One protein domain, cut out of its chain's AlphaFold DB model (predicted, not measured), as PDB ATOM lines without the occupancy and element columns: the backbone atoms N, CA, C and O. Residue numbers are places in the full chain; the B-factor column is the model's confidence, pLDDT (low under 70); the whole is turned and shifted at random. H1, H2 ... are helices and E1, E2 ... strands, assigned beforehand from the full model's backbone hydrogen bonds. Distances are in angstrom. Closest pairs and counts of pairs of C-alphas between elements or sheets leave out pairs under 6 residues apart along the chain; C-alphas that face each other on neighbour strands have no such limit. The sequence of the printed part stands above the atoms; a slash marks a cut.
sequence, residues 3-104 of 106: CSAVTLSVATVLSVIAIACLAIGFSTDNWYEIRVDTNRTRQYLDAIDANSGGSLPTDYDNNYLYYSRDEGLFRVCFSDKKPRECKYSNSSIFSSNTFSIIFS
ATOM      1  N   CYS A   3     -18.337 137.065   6.177       69.88
ATOM      2  CA  CYS A   3     -16.998 136.674   6.608       69.88
ATOM      3  C   CYS A   3     -16.806 136.851   8.128       69.88
ATOM      4  O   CYS A   3     -16.329 135.942   8.796       69.88
ATOM      5  N   SER A   4     -17.273 137.963   8.713       76.44
ATOM      6  CA  SER A   4     -17.080 138.240  10.146       76.44
ATOM      7  C   SER A   4     -17.840 137.288  11.075       76.44
ATOM      8  O   SER A   4     -17.327 136.949  12.135       76.44
ATOM      9  N   ALA A   5     -19.033 136.828  10.684       83.19
ATOM     10  CA  ALA A   5     -19.819 135.897  11.497       83.19
ATOM     11  C   ALA A   5     -19.181 134.500  11.546       83.19
ATOM     12  O   ALA A   5     -19.167 133.863  12.597       83.19
ATOM     13  N   VAL A   6     -18.607 134.053  10.423       85.25
ATOM     14  CA  VAL A   6     -17.916 132.760  10.328       85.25
ATOM     15  C   VAL A   6     -16.591 132.791  11.092       85.25
ATOM     16  O   VAL A   6     -16.285 131.855  11.824       85.25
ATOM     17  N   THR A   7     -15.823 133.879  11.006       88.50
ATOM     18  CA  THR A   7     -14.585 134.010  11.791       88.50
ATOM     19  C   THR A   7     -14.868 134.055  13.292       88.50
ATOM     20  O   THR A   7     -14.147 133.428  14.065       88.50
ATOM     21  N   LEU A   8     -15.933 134.750  13.715       86.12
ATOM     22  CA  LEU A   8     -16.313 134.828  15.127       86.12
ATOM     23  C   LEU A   8     -16.726 133.456  15.680       86.12
ATOM     24  O   LEU A   8     -16.280 133.078  16.761       86.12
ATOM     25  N   SER A   9     -17.528 132.682  14.940       91.50
ATOM     26  CA  SER A   9     -17.954 131.354  15.393       91.50
ATOM     27  C   SER A   9     -16.775 130.388  15.509       91.50
ATOM     28  O   SER A   9     -16.612 129.749  16.548       91.50
ATOM     29  N   VAL A  10     -15.886 130.353  14.514       91.38
ATOM     30  CA  VAL A  10     -14.673 129.521  14.561       91.38
ATOM     31  C   VAL A  10     -13.768 129.929  15.727       91.38
ATOM     32  O   VAL A  10     -13.304 129.064  16.469       91.38
ATOM     33  N   ALA A  11     -13.573 131.232  15.950       91.94
ATOM     34  CA  ALA A  11     -12.758 131.729  17.056       91.94
ATOM     35  C   ALA A  11     -13.300 131.289  18.426       91.94
ATOM     36  O   ALA A  11     -12.518 130.880  19.284       91.94
ATOM     37  N   THR A  12     -14.621 131.320  18.637       94.19
ATOM     38  CA  THR A  12     -15.219 130.890  19.915       94.19
ATOM     39  C   THR A  12     -15.037 129.396  20.178       94.19
ATOM     40  O   THR A  12     -14.625 129.023  21.274       94.19
ATOM     41  N   VAL A  13     -15.256 128.545  19.171       95.25
ATOM     42  CA  VAL A  13     -15.080 127.089  19.302       95.25
ATOM     43  C   VAL A  13     -13.621 126.751  19.599       95.25
ATOM     44  O   VAL A  13     -13.339 126.010  20.541       95.25
ATOM     45  N   LEU A  14     -12.682 127.346  18.856       95.56
ATOM     46  CA  LEU A  14     -11.253 127.144  19.091       95.56
ATOM     47  C   LEU A  14     -10.811 127.661  20.461       95.56
ATOM     48  O   LEU A  14      -9.993 127.017  21.108       95.56
ATOM     49  N   SER A  15     -11.372 128.779  20.930       95.00
ATOM     50  CA  SER A  15     -11.048 129.329  22.252       95.00
ATOM     51  C   SER A  15     -11.471 128.382  23.374       95.00
ATOM     52  O   SER A  15     -10.689 128.134  24.286       95.00
ATOM     53  N   VAL A  16     -12.673 127.799  23.296       96.25
ATOM     54  CA  VAL A  16     -13.146 126.832  24.302       96.25
ATOM     55  C   VAL A  16     -12.270 125.577  24.310       96.25
ATOM     56  O   VAL A  16     -11.864 125.125  25.379       96.25
ATOM     57  N   ILE A  17     -11.920 125.048  23.132       96.12
ATOM     58  CA  ILE A  17     -11.036 123.878  23.016       96.12
ATOM     59  C   ILE A  17      -9.640 124.200  23.567       96.12
ATOM     60  O   ILE A  17      -9.086 123.410  24.328       96.12
ATOM     61  N   ALA A  18      -9.086 125.369  23.241       95.69
ATOM     62  CA  ALA A  18      -7.783 125.797  23.737       95.69
ATOM     63  C   ALA A  18      -7.762 125.906  25.268       95.69
ATOM     64  O   ALA A  18      -6.833 125.409  25.898       95.69
ATOM     65  N   ILE A  19      -8.803 126.493  25.872       95.12
ATOM     66  CA  ILE A  19      -8.933 126.593  27.332       95.12
ATOM     67  C   ILE A  19      -9.045 125.201  27.962       95.12
ATOM     68  O   ILE A  19      -8.393 124.942  28.972       95.12
ATOM     69  N   ALA A  20      -9.817 124.290  27.363       94.31
ATOM     70  CA  ALA A  20      -9.945 122.919  27.854       94.31
ATOM     71  C   ALA A  20      -8.602 122.168  27.820       94.31
ATOM     72  O   ALA A  20      -8.198 121.583  28.824       94.31
ATOM     73  N   CYS A  21      -7.868 122.235  26.706       91.94
ATOM     74  CA  CYS A  21      -6.547 121.612  26.583       91.94
ATOM     75  C   CYS A  21      -5.528 122.219  27.555       91.94
ATOM     76  O   CYS A  21      -4.733 121.497  28.150       91.94
ATOM     77  N   LEU A  22      -5.562 123.538  27.741       89.62
ATOM     78  CA  LEU A  22      -4.676 124.249  28.658       89.62
ATOM     79  C   LEU A  22      -4.969 123.871  30.118       89.62
ATOM     80  O   LEU A  22      -4.037 123.637  30.886       89.62
ATOM     81  N   ALA A  23      -6.246 123.725  30.485       90.31
ATOM     82  CA  ALA A  23      -6.639 123.234  31.801       90.31
ATOM     83  C   ALA A  23      -6.108 121.816  32.053       90.31
ATOM     84  O   ALA A  23      -5.511 121.571  33.099       90.31
ATOM     85  N   ILE A  24      -6.255 120.901  31.089       87.75
ATOM     86  CA  ILE A  24      -5.731 119.529  31.201       87.75
ATOM     87  C   ILE A  24      -4.202 119.539  31.313       87.75
ATOM     88  O   ILE A  24      -3.649 118.878  32.190       87.75
ATOM     89  N   GLY A  25      -3.521 120.333  30.481       85.81
ATOM     90  CA  GLY A  25      -2.067 120.473  30.507       85.81
ATOM     91  C   GLY A  25      -1.557 120.919  31.873       85.81
ATOM     92  O   GLY A  25      -0.687 120.271  32.441       85.81
ATOM     93  N   PHE A  26      -2.133 121.969  32.463       84.62
ATOM     94  CA  PHE A  26      -1.728 122.424  33.801       84.62
ATOM     95  C   PHE A  26      -2.084 121.455  34.926       84.62
ATOM     96  O   PHE A  26      -1.458 121.494  35.984       84.62
ATOM     97  N   SER A  27      -3.067 120.591  34.706       82.56
ATOM     98  CA  SER A  27      -3.509 119.626  35.711       82.56
ATOM     99  C   SER A  27      -2.660 118.365  35.745       82.56
ATOM    100  O   SER A  27      -2.660 117.682  36.766       82.56
ATOM    101  N   THR A  28      -1.947 118.055  34.659       83.00
ATOM    102  CA  THR A  28      -1.077 116.882  34.614       83.00
ATOM    103  C   THR A  28       0.099 117.048  35.572       83.00
ATOM    104  O   THR A  28       0.689 118.124  35.695       83.00
ATOM    105  N   ASP A  29       0.450 115.968  36.256       73.81
ATOM    106  CA  ASP A  29       1.554 115.903  37.210       73.81
ATOM    107  C   ASP A  29       2.903 115.519  36.571       73.81
ATOM    108  O   ASP A  29       3.893 115.361  37.274       73.81
ATOM    109  N   ASN A  30       2.964 115.440  35.238       79.56
ATOM    110  CA  ASN A  30       4.152 115.035  34.484       79.56
ATOM    111  C   ASN A  30       4.657 116.138  33.535       79.56
ATOM    112  O   ASN A  30       4.678 115.967  32.315       79.56
ATOM    113  N   TRP A  31       5.004 117.308  34.077       84.81
ATOM    114  CA  TRP A  31       5.618 118.382  33.281       84.81
ATOM    115  C   TRP A  31       7.106 118.144  33.065       84.81
ATOM    116  O   TRP A  31       7.650 118.493  32.017       84.81
ATOM    117  N   TYR A  32       7.767 117.572  34.066       85.44
ATOM    118  CA  TYR A  32       9.191 117.332  34.029       85.44
ATOM    119  C   TYR A  32       9.549 116.051  34.775       85.44
ATOM    120  O   TYR A  32       9.230 115.878  35.949       85.44
ATOM    121  N   GLU A  33      10.244 115.163  34.077       88.69
ATOM    122  CA  GLU A  33      10.667 113.868  34.592       88.69
ATOM    123  C   GLU A  33      12.145 113.936  35.001       88.69
ATOM    124  O   GLU A  33      13.030 114.108  34.158       88.69
ATOM    125  N   ILE A  34      12.431 113.776  36.299       86.69
ATOM    126  CA  ILE A  34      13.797 113.634  36.812       86.69
ATOM    127  C   ILE A  34      14.030 112.181  37.204       86.69
ATOM    128  O   ILE A  34      13.456 111.676  38.173       86.69
ATOM    129  N   ARG A  35      14.939 111.514  36.492       87.88
ATOM    130  CA  ARG A  35      15.409 110.170  36.838       87.88
ATOM    131  C   ARG A  35      16.813 110.249  37.413       87.88
ATOM    132  O   ARG A  35      17.754 110.649  36.732       87.88
ATOM    133  N   VAL A  36      16.937 109.880  38.685       85.44
ATOM    134  CA  VAL A  36      18.213 109.846  39.400       85.44
ATOM    135  C   VAL A  36      18.586 108.395  39.640       85.44
ATOM    136  O   VAL A  36      17.896 107.674  40.359       85.44
ATOM    137  N   ASP A  37      19.718 107.973  39.084       86.06
ATOM    138  CA  ASP A  37      20.284 106.669  39.405       86.06
ATOM    139  C   ASP A  37      20.908 106.720  40.807       86.06
ATOM    140  O   ASP A  37      22.017 107.219  41.022       86.06
ATOM    141  N   THR A  38      20.153 106.233  41.791       80.38
ATOM    142  CA  THR A  38      20.535 106.264  43.204       80.38
ATOM    143  C   THR A  38      21.833 105.493  43.462       80.38
ATOM    144  O   THR A  38      22.586 105.853  44.366       80.38
ATOM    145  N   ASN A  39      22.123 104.447  42.678       83.44
ATOM    146  CA  ASN A  39      23.331 103.644  42.846       83.44
ATOM    147  C   ASN A  39      24.562 104.430  42.394       83.44
ATOM    148  O   ASN A  39      25.521 104.571  43.152       83.44
ATOM    149  N   ARG A  40      24.482 105.028  41.203       83.19
ATOM    150  CA  ARG A  40      25.543 105.871  40.651       83.19
ATOM    151  C   ARG A  40      25.809 107.085  41.544       83.19
ATOM    152  O   ARG A  40      26.960 107.371  41.855       83.19
ATOM    153  N   THR A  41      24.760 107.762  42.016       81.81
ATOM    154  CA  THR A  41      24.896 108.920  42.917       81.81
ATOM    155  C   THR A  41      25.572 108.549  44.236       81.81
ATOM    156  O   THR A  41      26.450 109.279  44.680       81.81
ATOM    157  N   ARG A  42      25.231 107.399  44.838       81.50
ATOM    158  CA  ARG A  42      25.911 106.908  46.050       81.50
ATOM    159  C   ARG A  42      27.391 106.642  45.811       81.50
ATOM    160  O   ARG A  42      28.203 107.134  46.577       81.50
ATOM    161  N   GLN A  43      27.740 105.968  44.715       83.31
ATOM    162  CA  GLN A  43      29.142 105.714  44.366       83.31
ATOM    163  C   GLN A  43      29.950 107.010  44.199       83.31
ATOM    164  O   GLN A  43      31.089 107.082  44.651       83.31
ATOM    165  N   TYR A  44      29.372 108.041  43.569       81.88
ATOM    166  CA  TYR A  44      30.036 109.341  43.432       81.88
ATOM    167  C   TYR A  44      30.218 110.053  44.770       81.88
ATOM    168  O   TYR A  44      31.290 110.602  45.015       81.88
ATOM    169  N   LEU A  45      29.194 110.046  45.625       78.81
ATOM    170  CA  LEU A  45      29.279 110.656  46.951       78.81
ATOM    171  C   LEU A  45      30.308 109.924  47.818       78.81
ATOM    172  O   LEU A  45      31.188 110.576  48.368       78.81
ATOM    173  N   ASP A  46      30.286 108.590  47.831       78.56
ATOM    174  CA  ASP A  46      31.253 107.765  48.559       78.56
ATOM    175  C   ASP A  46      32.694 107.990  48.062       78.56
ATOM    176  O   ASP A  46      33.620 108.054  48.866       78.56
ATOM    177  N   ALA A  47      32.910 108.165  46.751       78.88
ATOM    178  CA  ALA A  47      34.237 108.434  46.186       78.88
ATOM    179  C   ALA A  47      34.780 109.835  46.535       78.88
ATOM    180  O   ALA A  47      35.988 110.007  46.723       78.88
ATOM    181  N   ILE A  48      33.905 110.840  46.627       74.25
ATOM    182  CA  ILE A  48      34.276 112.199  47.052       74.25
ATOM    183  C   ILE A  48      34.572 112.214  48.560       74.25
ATOM    184  O   ILE A  48      35.573 112.794  48.988       74.25
ATOM    185  N   ASP A  49      33.758 111.525  49.362       69.38
ATOM    186  CA  ASP A  49      33.911 111.474  50.820       69.38
ATOM    187  C   ASP A  49      35.055 110.569  51.295       69.38
ATOM    188  O   ASP A  49      35.649 110.818  52.347       69.38
ATOM    189  N   ALA A  50      35.439 109.558  50.510       62.19
ATOM    190  CA  ALA A  50      36.625 108.740  50.775       62.19
ATOM    191  C   ALA A  50      37.921 109.571  50.825       62.19
ATOM    192  O   ALA A  50      38.879 109.173  51.484       62.19
ATOM    193  N   ASN A  51      37.946 110.744  50.180       62.34
ATOM    194  CA  ASN A  51      39.056 111.695  50.275       62.34
ATOM    195  C   ASN A  51      38.957 112.631  51.501       62.34
ATOM    196  O   ASN A  51      39.943 113.285  51.831       62.34
ATOM    197  N   SER A  52      37.799 112.695  52.174       64.19
ATOM    198  CA  SER A  52      37.465 113.729  53.172       64.19
ATOM    199  C   SER A  52      37.112 113.203  54.574       64.19
ATOM    200  O   SER A  52      37.054 114.003  55.505       64.19
ATOM    201  N   GLY A  53      36.934 111.890  54.772       54.75
ATOM    202  CA  GLY A  53      36.748 111.302  56.111       54.75
ATOM    203  C   GLY A  53      35.434 110.555  56.364       54.75
ATOM    204  O   GLY A  53      35.136 110.272  57.520       54.75
ATOM    205  N   GLY A  54      34.699 110.174  55.315       60.84
ATOM    206  CA  GLY A  54      33.841 108.984  55.309       60.84
ATOM    207  C   GLY A  54      32.534 109.039  56.106       60.84
ATOM    208  O   GLY A  54      32.432 108.435  57.169       60.84
ATOM    209  N   SER A  55      31.485 109.608  55.512       61.53
ATOM    210  CA  SER A  55      30.114 109.074  55.582       61.53
ATOM    211  C   SER A  55      29.230 109.807  54.578       61.53
ATOM    212  O   SER A  55      29.357 111.022  54.485       61.53
ATOM    213  N   LEU A  56      28.291 109.113  53.916       67.88
ATOM    214  CA  LEU A  56      27.227 109.750  53.121       67.88
ATOM    215  C   LEU A  56      26.664 110.979  53.863       67.88
ATOM    216  O   LEU A  56      26.409 110.867  55.068       67.88
ATOM    217  N   PRO A  57      26.428 112.116  53.176       71.56
ATOM    218  CA  PRO A  57      25.873 113.308  53.804       71.56
ATOM    219  C   PRO A  57      24.649 112.941  54.644       71.56
ATOM    220  O   PRO A  57      23.747 112.260  54.155       71.56
ATOM    221  N   THR A  58      24.597 113.389  55.900       72.50
ATOM    222  CA  THR A  58      23.514 113.058  56.849       72.50
ATOM    223  C   THR A  58      22.119 113.402  56.315       72.50
ATOM    224  O   THR A  58      21.122 112.808  56.728       72.50
ATOM    225  N   ASP A  59      22.049 114.328  55.358       72.69
ATOM    226  CA  ASP A  59      20.827 114.791  54.704       72.69
ATOM    227  C   ASP A  59      20.438 113.997  53.446       72.69
ATOM    228  O   ASP A  59      19.391 114.269  52.857       72.69
ATOM    229  N   TYR A  60      21.234 113.008  53.024       77.88
ATOM    230  CA  TYR A  60      21.011 112.249  51.789       77.88
ATOM    231  C   TYR A  60      19.621 111.594  51.738       77.88
ATOM    232  O   TYR A  60      18.915 111.702  50.741       77.88
ATOM    233  N   ASP A  61      19.191 110.968  52.836       79.12
ATOM    234  CA  ASP A  61      17.892 110.282  52.907       79.12
ATOM    235  C   ASP A  61      16.691 111.232  53.092       79.12
ATOM    236  O   ASP A  61      15.532 110.821  52.962       79.12
ATOM    237  N   ASN A  62      16.955 112.493  53.434       78.25
ATOM    238  CA  ASN A  62      15.926 113.507  53.675       78.25
ATOM    239  C   ASN A  62      15.752 114.444  52.475       78.25
ATOM    240  O   ASN A  62      14.717 115.093  52.337       78.25
ATOM    241  N   ASN A  63      16.751 114.526  51.594       80.19
ATOM    242  CA  ASN A  63      16.722 115.429  50.460       80.19
ATOM    243  C   ASN A  63      16.110 114.758  49.222       80.19
ATOM    244  O   ASN A  63      16.654 113.806  48.663       80.19
ATOM    245  N   TYR A  64      14.986 115.301  48.752       79.38
ATOM    246  CA  TYR A  64      14.261 114.801  47.583       79.38
ATOM    247  C   TYR A  64      15.055 114.905  46.267       79.38
ATOM    248  O   TYR A  64      14.716 114.225  45.298       79.38
ATOM    249  N   LEU A  65      16.116 115.721  46.221       80.69
ATOM    250  CA  LEU A  65      16.971 115.881  45.040       80.69
ATOM    251  C   LEU A  65      17.660 114.576  44.616       80.69
ATOM    252  O   LEU A  65      17.971 114.416  43.437       80.69
ATOM    253  N   TYR A  66      17.873 113.645  45.549       81.12
ATOM    254  CA  TYR A  66      18.528 112.359  45.289       81.12
ATOM    255  C   TYR A  66      17.568 111.243  44.857       81.12
ATOM    256  O   TYR A  66      17.996 110.103  44.662       81.12
ATOM    257  N   TYR A  67      16.282 111.562  44.698       84.44
ATOM    258  CA  TYR A  67      15.240 110.613  44.330       84.44
ATOM    259  C   TYR A  67      14.665 110.931  42.949       84.44
ATOM    260  O   TYR A  67      14.507 112.098  42.574       84.44
ATOM    261  N   SER A  68      14.326 109.871  42.210       87.31
ATOM    262  CA  SER A  68      13.558 109.970  40.970       87.31
ATOM    263  C   SER A  68      12.159 110.487  41.265       87.31
ATOM    264  O   SER A  68      11.472 109.979  42.156       87.31
ATOM    265  N   ARG A  69      11.747 111.505  40.517       85.81
ATOM    266  CA  ARG A  69      10.481 112.196  40.727       85.81
ATOM    267  C   ARG A  69       9.957 112.788  39.432       85.81
ATOM    268  O   ARG A  69      10.731 113.118  38.536       85.81
ATOM    269  N   ASP A  70       8.650 112.943  39.391       87.44
ATOM    270  CA  ASP A  70       7.926 113.628  38.337       87.44
ATOM    271  C   ASP A  70       7.386 114.924  38.937       87.44
ATOM    272  O   ASP A  70       6.709 114.928  39.970       87.44
ATOM    273  N   GLU A  71       7.786 116.042  38.351       85.94
ATOM    274  CA  GLU A  71       7.360 117.369  38.762       85.94
ATOM    275  C   GLU A  71       6.223 117.815  37.846       85.94
ATOM    276  O   GLU A  71       6.384 117.985  36.635       85.94
ATOM    277  N   GLY A  72       5.051 117.999  38.441       84.50
ATOM    278  CA  GLY A  72       3.934 118.713  37.856       84.50
ATOM    279  C   GLY A  72       3.959 120.182  38.251       84.50
ATOM    280  O   GLY A  72       4.728 120.611  39.110       84.50
ATOM    281  N   LEU A  73       3.041 120.962  37.685       83.69
ATOM    282  CA  LEU A  73       2.950 122.386  38.008       83.69
ATOM    283  C   LEU A  73       2.573 122.645  39.482       83.69
ATOM    284  O   LEU A  73       2.999 123.635  40.071       83.69
ATOM    285  N   PHE A  74       1.780 121.753  40.083       81.31
ATOM    286  CA  PHE A  74       1.247 121.924  41.443       81.31
ATOM    287  C   PHE A  74       1.674 120.840  42.433       81.31
ATOM    288  O   PHE A  74       1.409 120.964  43.630       81.31
ATOM    289  N   ARG A  75       2.254 119.736  41.955       77.88
ATOM    290  CA  ARG A  75       2.562 118.550  42.763       77.88
ATOM    291  C   ARG A  75       3.838 117.896  42.275       77.88
ATOM    292  O   ARG A  75       4.176 117.999  41.106       77.88
ATOM    293  N   VAL A  76       4.502 117.197  43.186       83.69
ATOM    294  CA  VAL A  76       5.667 116.366  42.887       83.69
ATOM    295  C   VAL A  76       5.329 114.937  43.285       83.69
ATOM    296  O   VAL A  76       4.948 114.701  44.435       83.69
ATOM    297  N   CYS A  77       5.461 114.014  42.340       82.38
ATOM    298  CA  CYS A  77       5.199 112.589  42.491       82.38
ATOM    299  C   CYS A  77       6.526 111.815  42.532       82.38
ATOM    300  O   CYS A  77       7.492 112.182  41.870       82.38
ATOM    301  N   PHE A  78       6.586 110.731  43.309       84.75
ATOM    302  CA  PHE A  78       7.754 109.846  43.382       84.75
ATOM    303  C   PHE A  78       7.336 108.447  42.934       84.75
ATOM    304  O   PHE A  78       6.520 107.819  43.607       84.75
ATOM    305  N   SER A  79       7.884 107.970  41.814       74.31
ATOM    306  CA  SER A  79       7.523 106.664  41.242       74.31
ATOM    307  C   SER A  79       8.150 105.493  42.015       74.31
ATOM    308  O   SER A  79       7.477 104.515  42.330       74.31
ATOM    309  N   ASP A  80       9.426 105.621  42.402       76.50
ATOM    310  CA  ASP A  80      10.182 104.515  43.006       76.50
ATOM    311  C   ASP A  80      10.190 104.542  44.540       76.50
ATOM    312  O   ASP A  80       9.756 103.604  45.212       76.50
ATOM    313  N   LYS A  81      10.767 105.601  45.126       72.88
ATOM    314  CA  LYS A  81      11.009 105.707  46.570       72.88
ATOM    315  C   LYS A  81      10.772 107.129  47.050       72.88
ATOM    316  O   LYS A  81      11.316 108.075  46.490       72.88
ATOM    317  N   LYS A  82       9.999 107.255  48.131       74.62
ATOM    318  CA  LYS A  82       9.791 108.527  48.830       74.62
ATOM    319  C   LYS A  82      10.917 108.794  49.843       74.62
ATOM    320  O   LYS A  82      11.365 107.838  50.487       74.62
ATOM    321  N   PRO A  83      11.342 110.056  50.031       75.31
ATOM    322  CA  PRO A  83      12.240 110.422  51.124       75.31
ATOM    323  C   PRO A  83      11.544 110.249  52.486       75.31
ATOM    324  O   PRO A  83      10.312 110.226  52.572       75.31
ATOM    325  N   ARG A  84      12.333 110.083  53.560       66.88
ATOM    326  CA  ARG A  84      11.800 109.818  54.914       66.88
ATOM    327  C   ARG A  84      11.062 111.022  55.493       66.88
ATOM    328  O   ARG A  84       9.991 110.850  56.068       66.88
ATOM    329  N   GLU A  85      11.597 112.220  55.273       63.78
ATOM    330  CA  GLU A  85      10.937 113.477  55.614       63.78
ATOM    331  C   GLU A  85      10.846 114.384  54.391       63.78
ATOM    332  O   GLU A  85      11.818 115.012  53.973       63.78
ATOM    333  N   CYS A  86       9.652 114.483  53.808       56.34
ATOM    334  CA  CYS A  86       9.397 115.456  52.759       56.34
ATOM    335  C   CYS A  86       9.231 116.844  53.394       56.34
ATOM    336  O   CYS A  86       8.116 117.237  53.745       56.34
ATOM    337  N   LYS A  87      10.314 117.616  53.528       52.75
ATOM    338  CA  LYS A  87      10.211 119.059  53.805       52.75
ATOM    339  C   LYS A  87       9.696 119.771  52.552       52.75
ATOM    340  O   LYS A  87      10.457 120.378  51.807       52.75
ATOM    341  N   TYR A  88       8.392 119.668  52.296       54.84
ATOM    342  CA  TYR A  88       7.721 120.482  51.288       54.84
ATOM    343  C   TYR A  88       7.726 121.936  51.771       54.84
ATOM    344  O   TYR A  88       6.964 122.310  52.663       54.84
ATOM    345  N   SER A  89       8.587 122.769  51.189       40.78
ATOM    346  CA  SER A  89       8.430 124.218  51.282       40.78
ATOM    347  C   SER A  89       7.216 124.615  50.443       40.78
ATOM    348  O   SER A  89       7.316 124.747  49.230       40.78
ATOM    349  N   ASN A  90       6.068 124.712  51.116       44.97
ATOM    350  CA  ASN A  90       4.827 125.387  50.733       44.97
ATOM    351  C   ASN A  90       4.683 125.843  49.269       44.97
ATOM    352  O   ASN A  90       5.123 126.926  48.889       44.97
ATOM    353  N   SER A  91       3.870 125.100  48.524       41.12
ATOM    354  CA  SER A  91       2.974 125.652  47.500       41.12
ATOM    355  C   SER A  91       1.697 124.806  47.407       41.12
ATOM    356  O   SER A  91       1.219 124.421  46.345       41.12
ATOM    357  N   SER A  92       1.101 124.518  48.563       41.06
ATOM    358  CA  SER A  92      -0.252 123.979  48.703       41.06
ATOM    359  C   SER A  92      -1.299 125.042  48.333       41.06
ATOM    360  O   SER A  92      -2.018 125.545  49.188       41.06
ATOM    361  N   ILE A  93      -1.394 125.407  47.049       44.03
ATOM    362  CA  ILE A  93      -2.457 126.301  46.546       44.03
ATOM    363  C   ILE A  93      -3.658 125.524  45.985       44.03
ATOM    364  O   ILE A  93      -4.746 126.085  45.889       44.03
ATOM    365  N   PHE A  94      -3.546 124.221  45.705       41.91
ATOM    366  CA  PHE A  94      -4.679 123.458  45.174       41.91
ATOM    367  C   PHE A  94      -5.023 122.229  46.021       41.91
ATOM    368  O   PHE A  94      -4.525 121.116  45.818       41.91
ATOM    369  N   SER A  95      -5.909 122.460  46.996       38.47
ATOM    370  CA  SER A  95      -6.654 121.416  47.702       38.47
ATOM    371  C   SER A  95      -7.251 120.444  46.683       38.47
ATOM    372  O   SER A  95      -8.049 120.814  45.821       38.47
ATOM    373  N   SER A  96      -6.834 119.183  46.794       47.72
ATOM    374  CA  SER A  96      -7.152 118.069  45.893       47.72
ATOM    375  C   SER A  96      -8.638 117.792  45.690       47.72
ATOM    376  O   SER A  96      -8.991 117.029  44.795       47.72
ATOM    377  N   ASN A  97      -9.502 118.377  46.513       42.81
ATOM    378  CA  ASN A  97     -10.908 118.009  46.558       42.81
ATOM    379  C   ASN A  97     -11.764 118.718  45.507       42.81
ATOM    380  O   ASN A  97     -12.862 118.252  45.251       42.81
ATOM    381  N   THR A  98     -11.288 119.787  44.859       45.00
ATOM    382  CA  THR A  98     -12.101 120.492  43.847       45.00
ATOM    383  C   THR A  98     -11.802 120.021  42.421       45.00
ATOM    384  O   THR A  98     -12.712 119.955  41.600       45.00
ATOM    385  N   PHE A  99     -10.559 119.628  42.113       44.41
ATOM    386  CA  PHE A  99     -10.196 119.207  40.751       44.41
ATOM    387  C   PHE A  99     -10.552 117.748  40.444       44.41
ATOM    388  O   PHE A  99     -10.936 117.428  39.320       44.41
ATOM    389  N   SER A 100     -10.498 116.873  41.455       42.97
ATOM    390  CA  SER A 100     -10.862 115.461  41.286       42.97
ATOM    391  C   SER A 100     -12.333 115.279  40.893       42.97
ATOM    392  O   SER A 100     -12.676 114.275  40.286       42.97
ATOM    393  N   ILE A 101     -13.200 116.255  41.188       46.12
ATOM    394  CA  ILE A 101     -14.627 116.208  40.837       46.12
ATOM    395  C   ILE A 101     -14.853 116.560  39.353       46.12
ATOM    396  O   ILE A 101     -15.855 116.156  38.775       46.12
ATOM    397  N   ILE A 102     -13.923 117.276  38.706       47.75
ATOM    398  CA  ILE A 102     -14.088 117.737  37.315       47.75
ATOM    399  C   ILE A 102     -13.549 116.714  36.300       47.75
ATOM    400  O   ILE A 102     -14.087 116.620  35.201       47.75
ATOM    401  N   PHE A 103     -12.536 115.915  36.660       44.81
ATOM    402  CA  PHE A 103     -11.887 114.967  35.736       44.81
ATOM    403  C   PHE A 103     -11.998 113.487  36.121       44.81
ATOM    404  O   PHE A 103     -11.394 112.647  35.458       44.81
ATOM    405  N   SER A 104     -12.807 113.131  37.123       38.56
ATOM    406  CA  SER A 104     -13.185 111.728  37.331       38.56
ATOM    407  C   SER A 104     -14.277 111.335  36.328       38.56
ATOM    408  O   SER A 104     -15.453 111.236  36.672       38.56
TER     409      SER A 104
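Overview. This is residues 3 to 104 of the 106 residues of an uncharacterized protein of Euroglyphus maynei (UniProt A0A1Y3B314). Look for a long straight arm, helix H1, sticking out with residues 3 to 23 from a loose, drawn-out body that has a small strand pair, E1 and E2, in its middle and H2 at the far end. Long loops run between the parts, and the short H3 follows the last of them, folded back toward the body end of H1. The printed part has 102 residues, with three named helices and two named strands in the order H1, E1, H2, E2, H3; the sheet is E1 - E2, antiparallel, and the class is mostly helix. The whole is extended, with a radius of gyration of the C-alphas of 21.8 A and spans of 77 by 30 by 21 A.

Arrangement. Start at E1, residues 32 to 34, and E2, residues 69 to 71, antiparallel at 160 degrees; C-alphas 33 and 70 face each other at 4.6 A. N 32 and O 71, and N 34 and O 69, are within hydrogen-bond range, each pair at 2.9 A. Residues 70 to 71 of E2 also pair with residues 76 to 77, antiparallel, a stretch too short to be a named strand. H1, residues 3 to 27, and H2, residues 38 to 49, are apart, and in both each O i to N i+4 pair is within hydrogen-bond range. In H3, residues 96 to 103, 1 of 4 such pairs is, and 1 of 5 O i to N i+3 pairs. H1 and H3 are only just apart, their closest C-alphas at 8.4 A.

Along the chain. Find C-alpha 3 at (-16.998, 136.674, 6.608); from there H1 runs 36.3 A to C-alpha 27. H2 measures 16.3 A and H3 11.6 A, ending at C-alpha 103, (-11.887, 114.967, 35.736). E1 measures 6.5 A and E2 6.4 A.

Size, cuts and confidence. The C-alphas of Cys 3 and Gly 53 are the two farthest apart, 77.3 A. The printed part has no cut. The links H2 to E2 and E2 to H3 are long. Residue 3, residues 49 to 56 and residues 84 to 104 are under pLDDT 70.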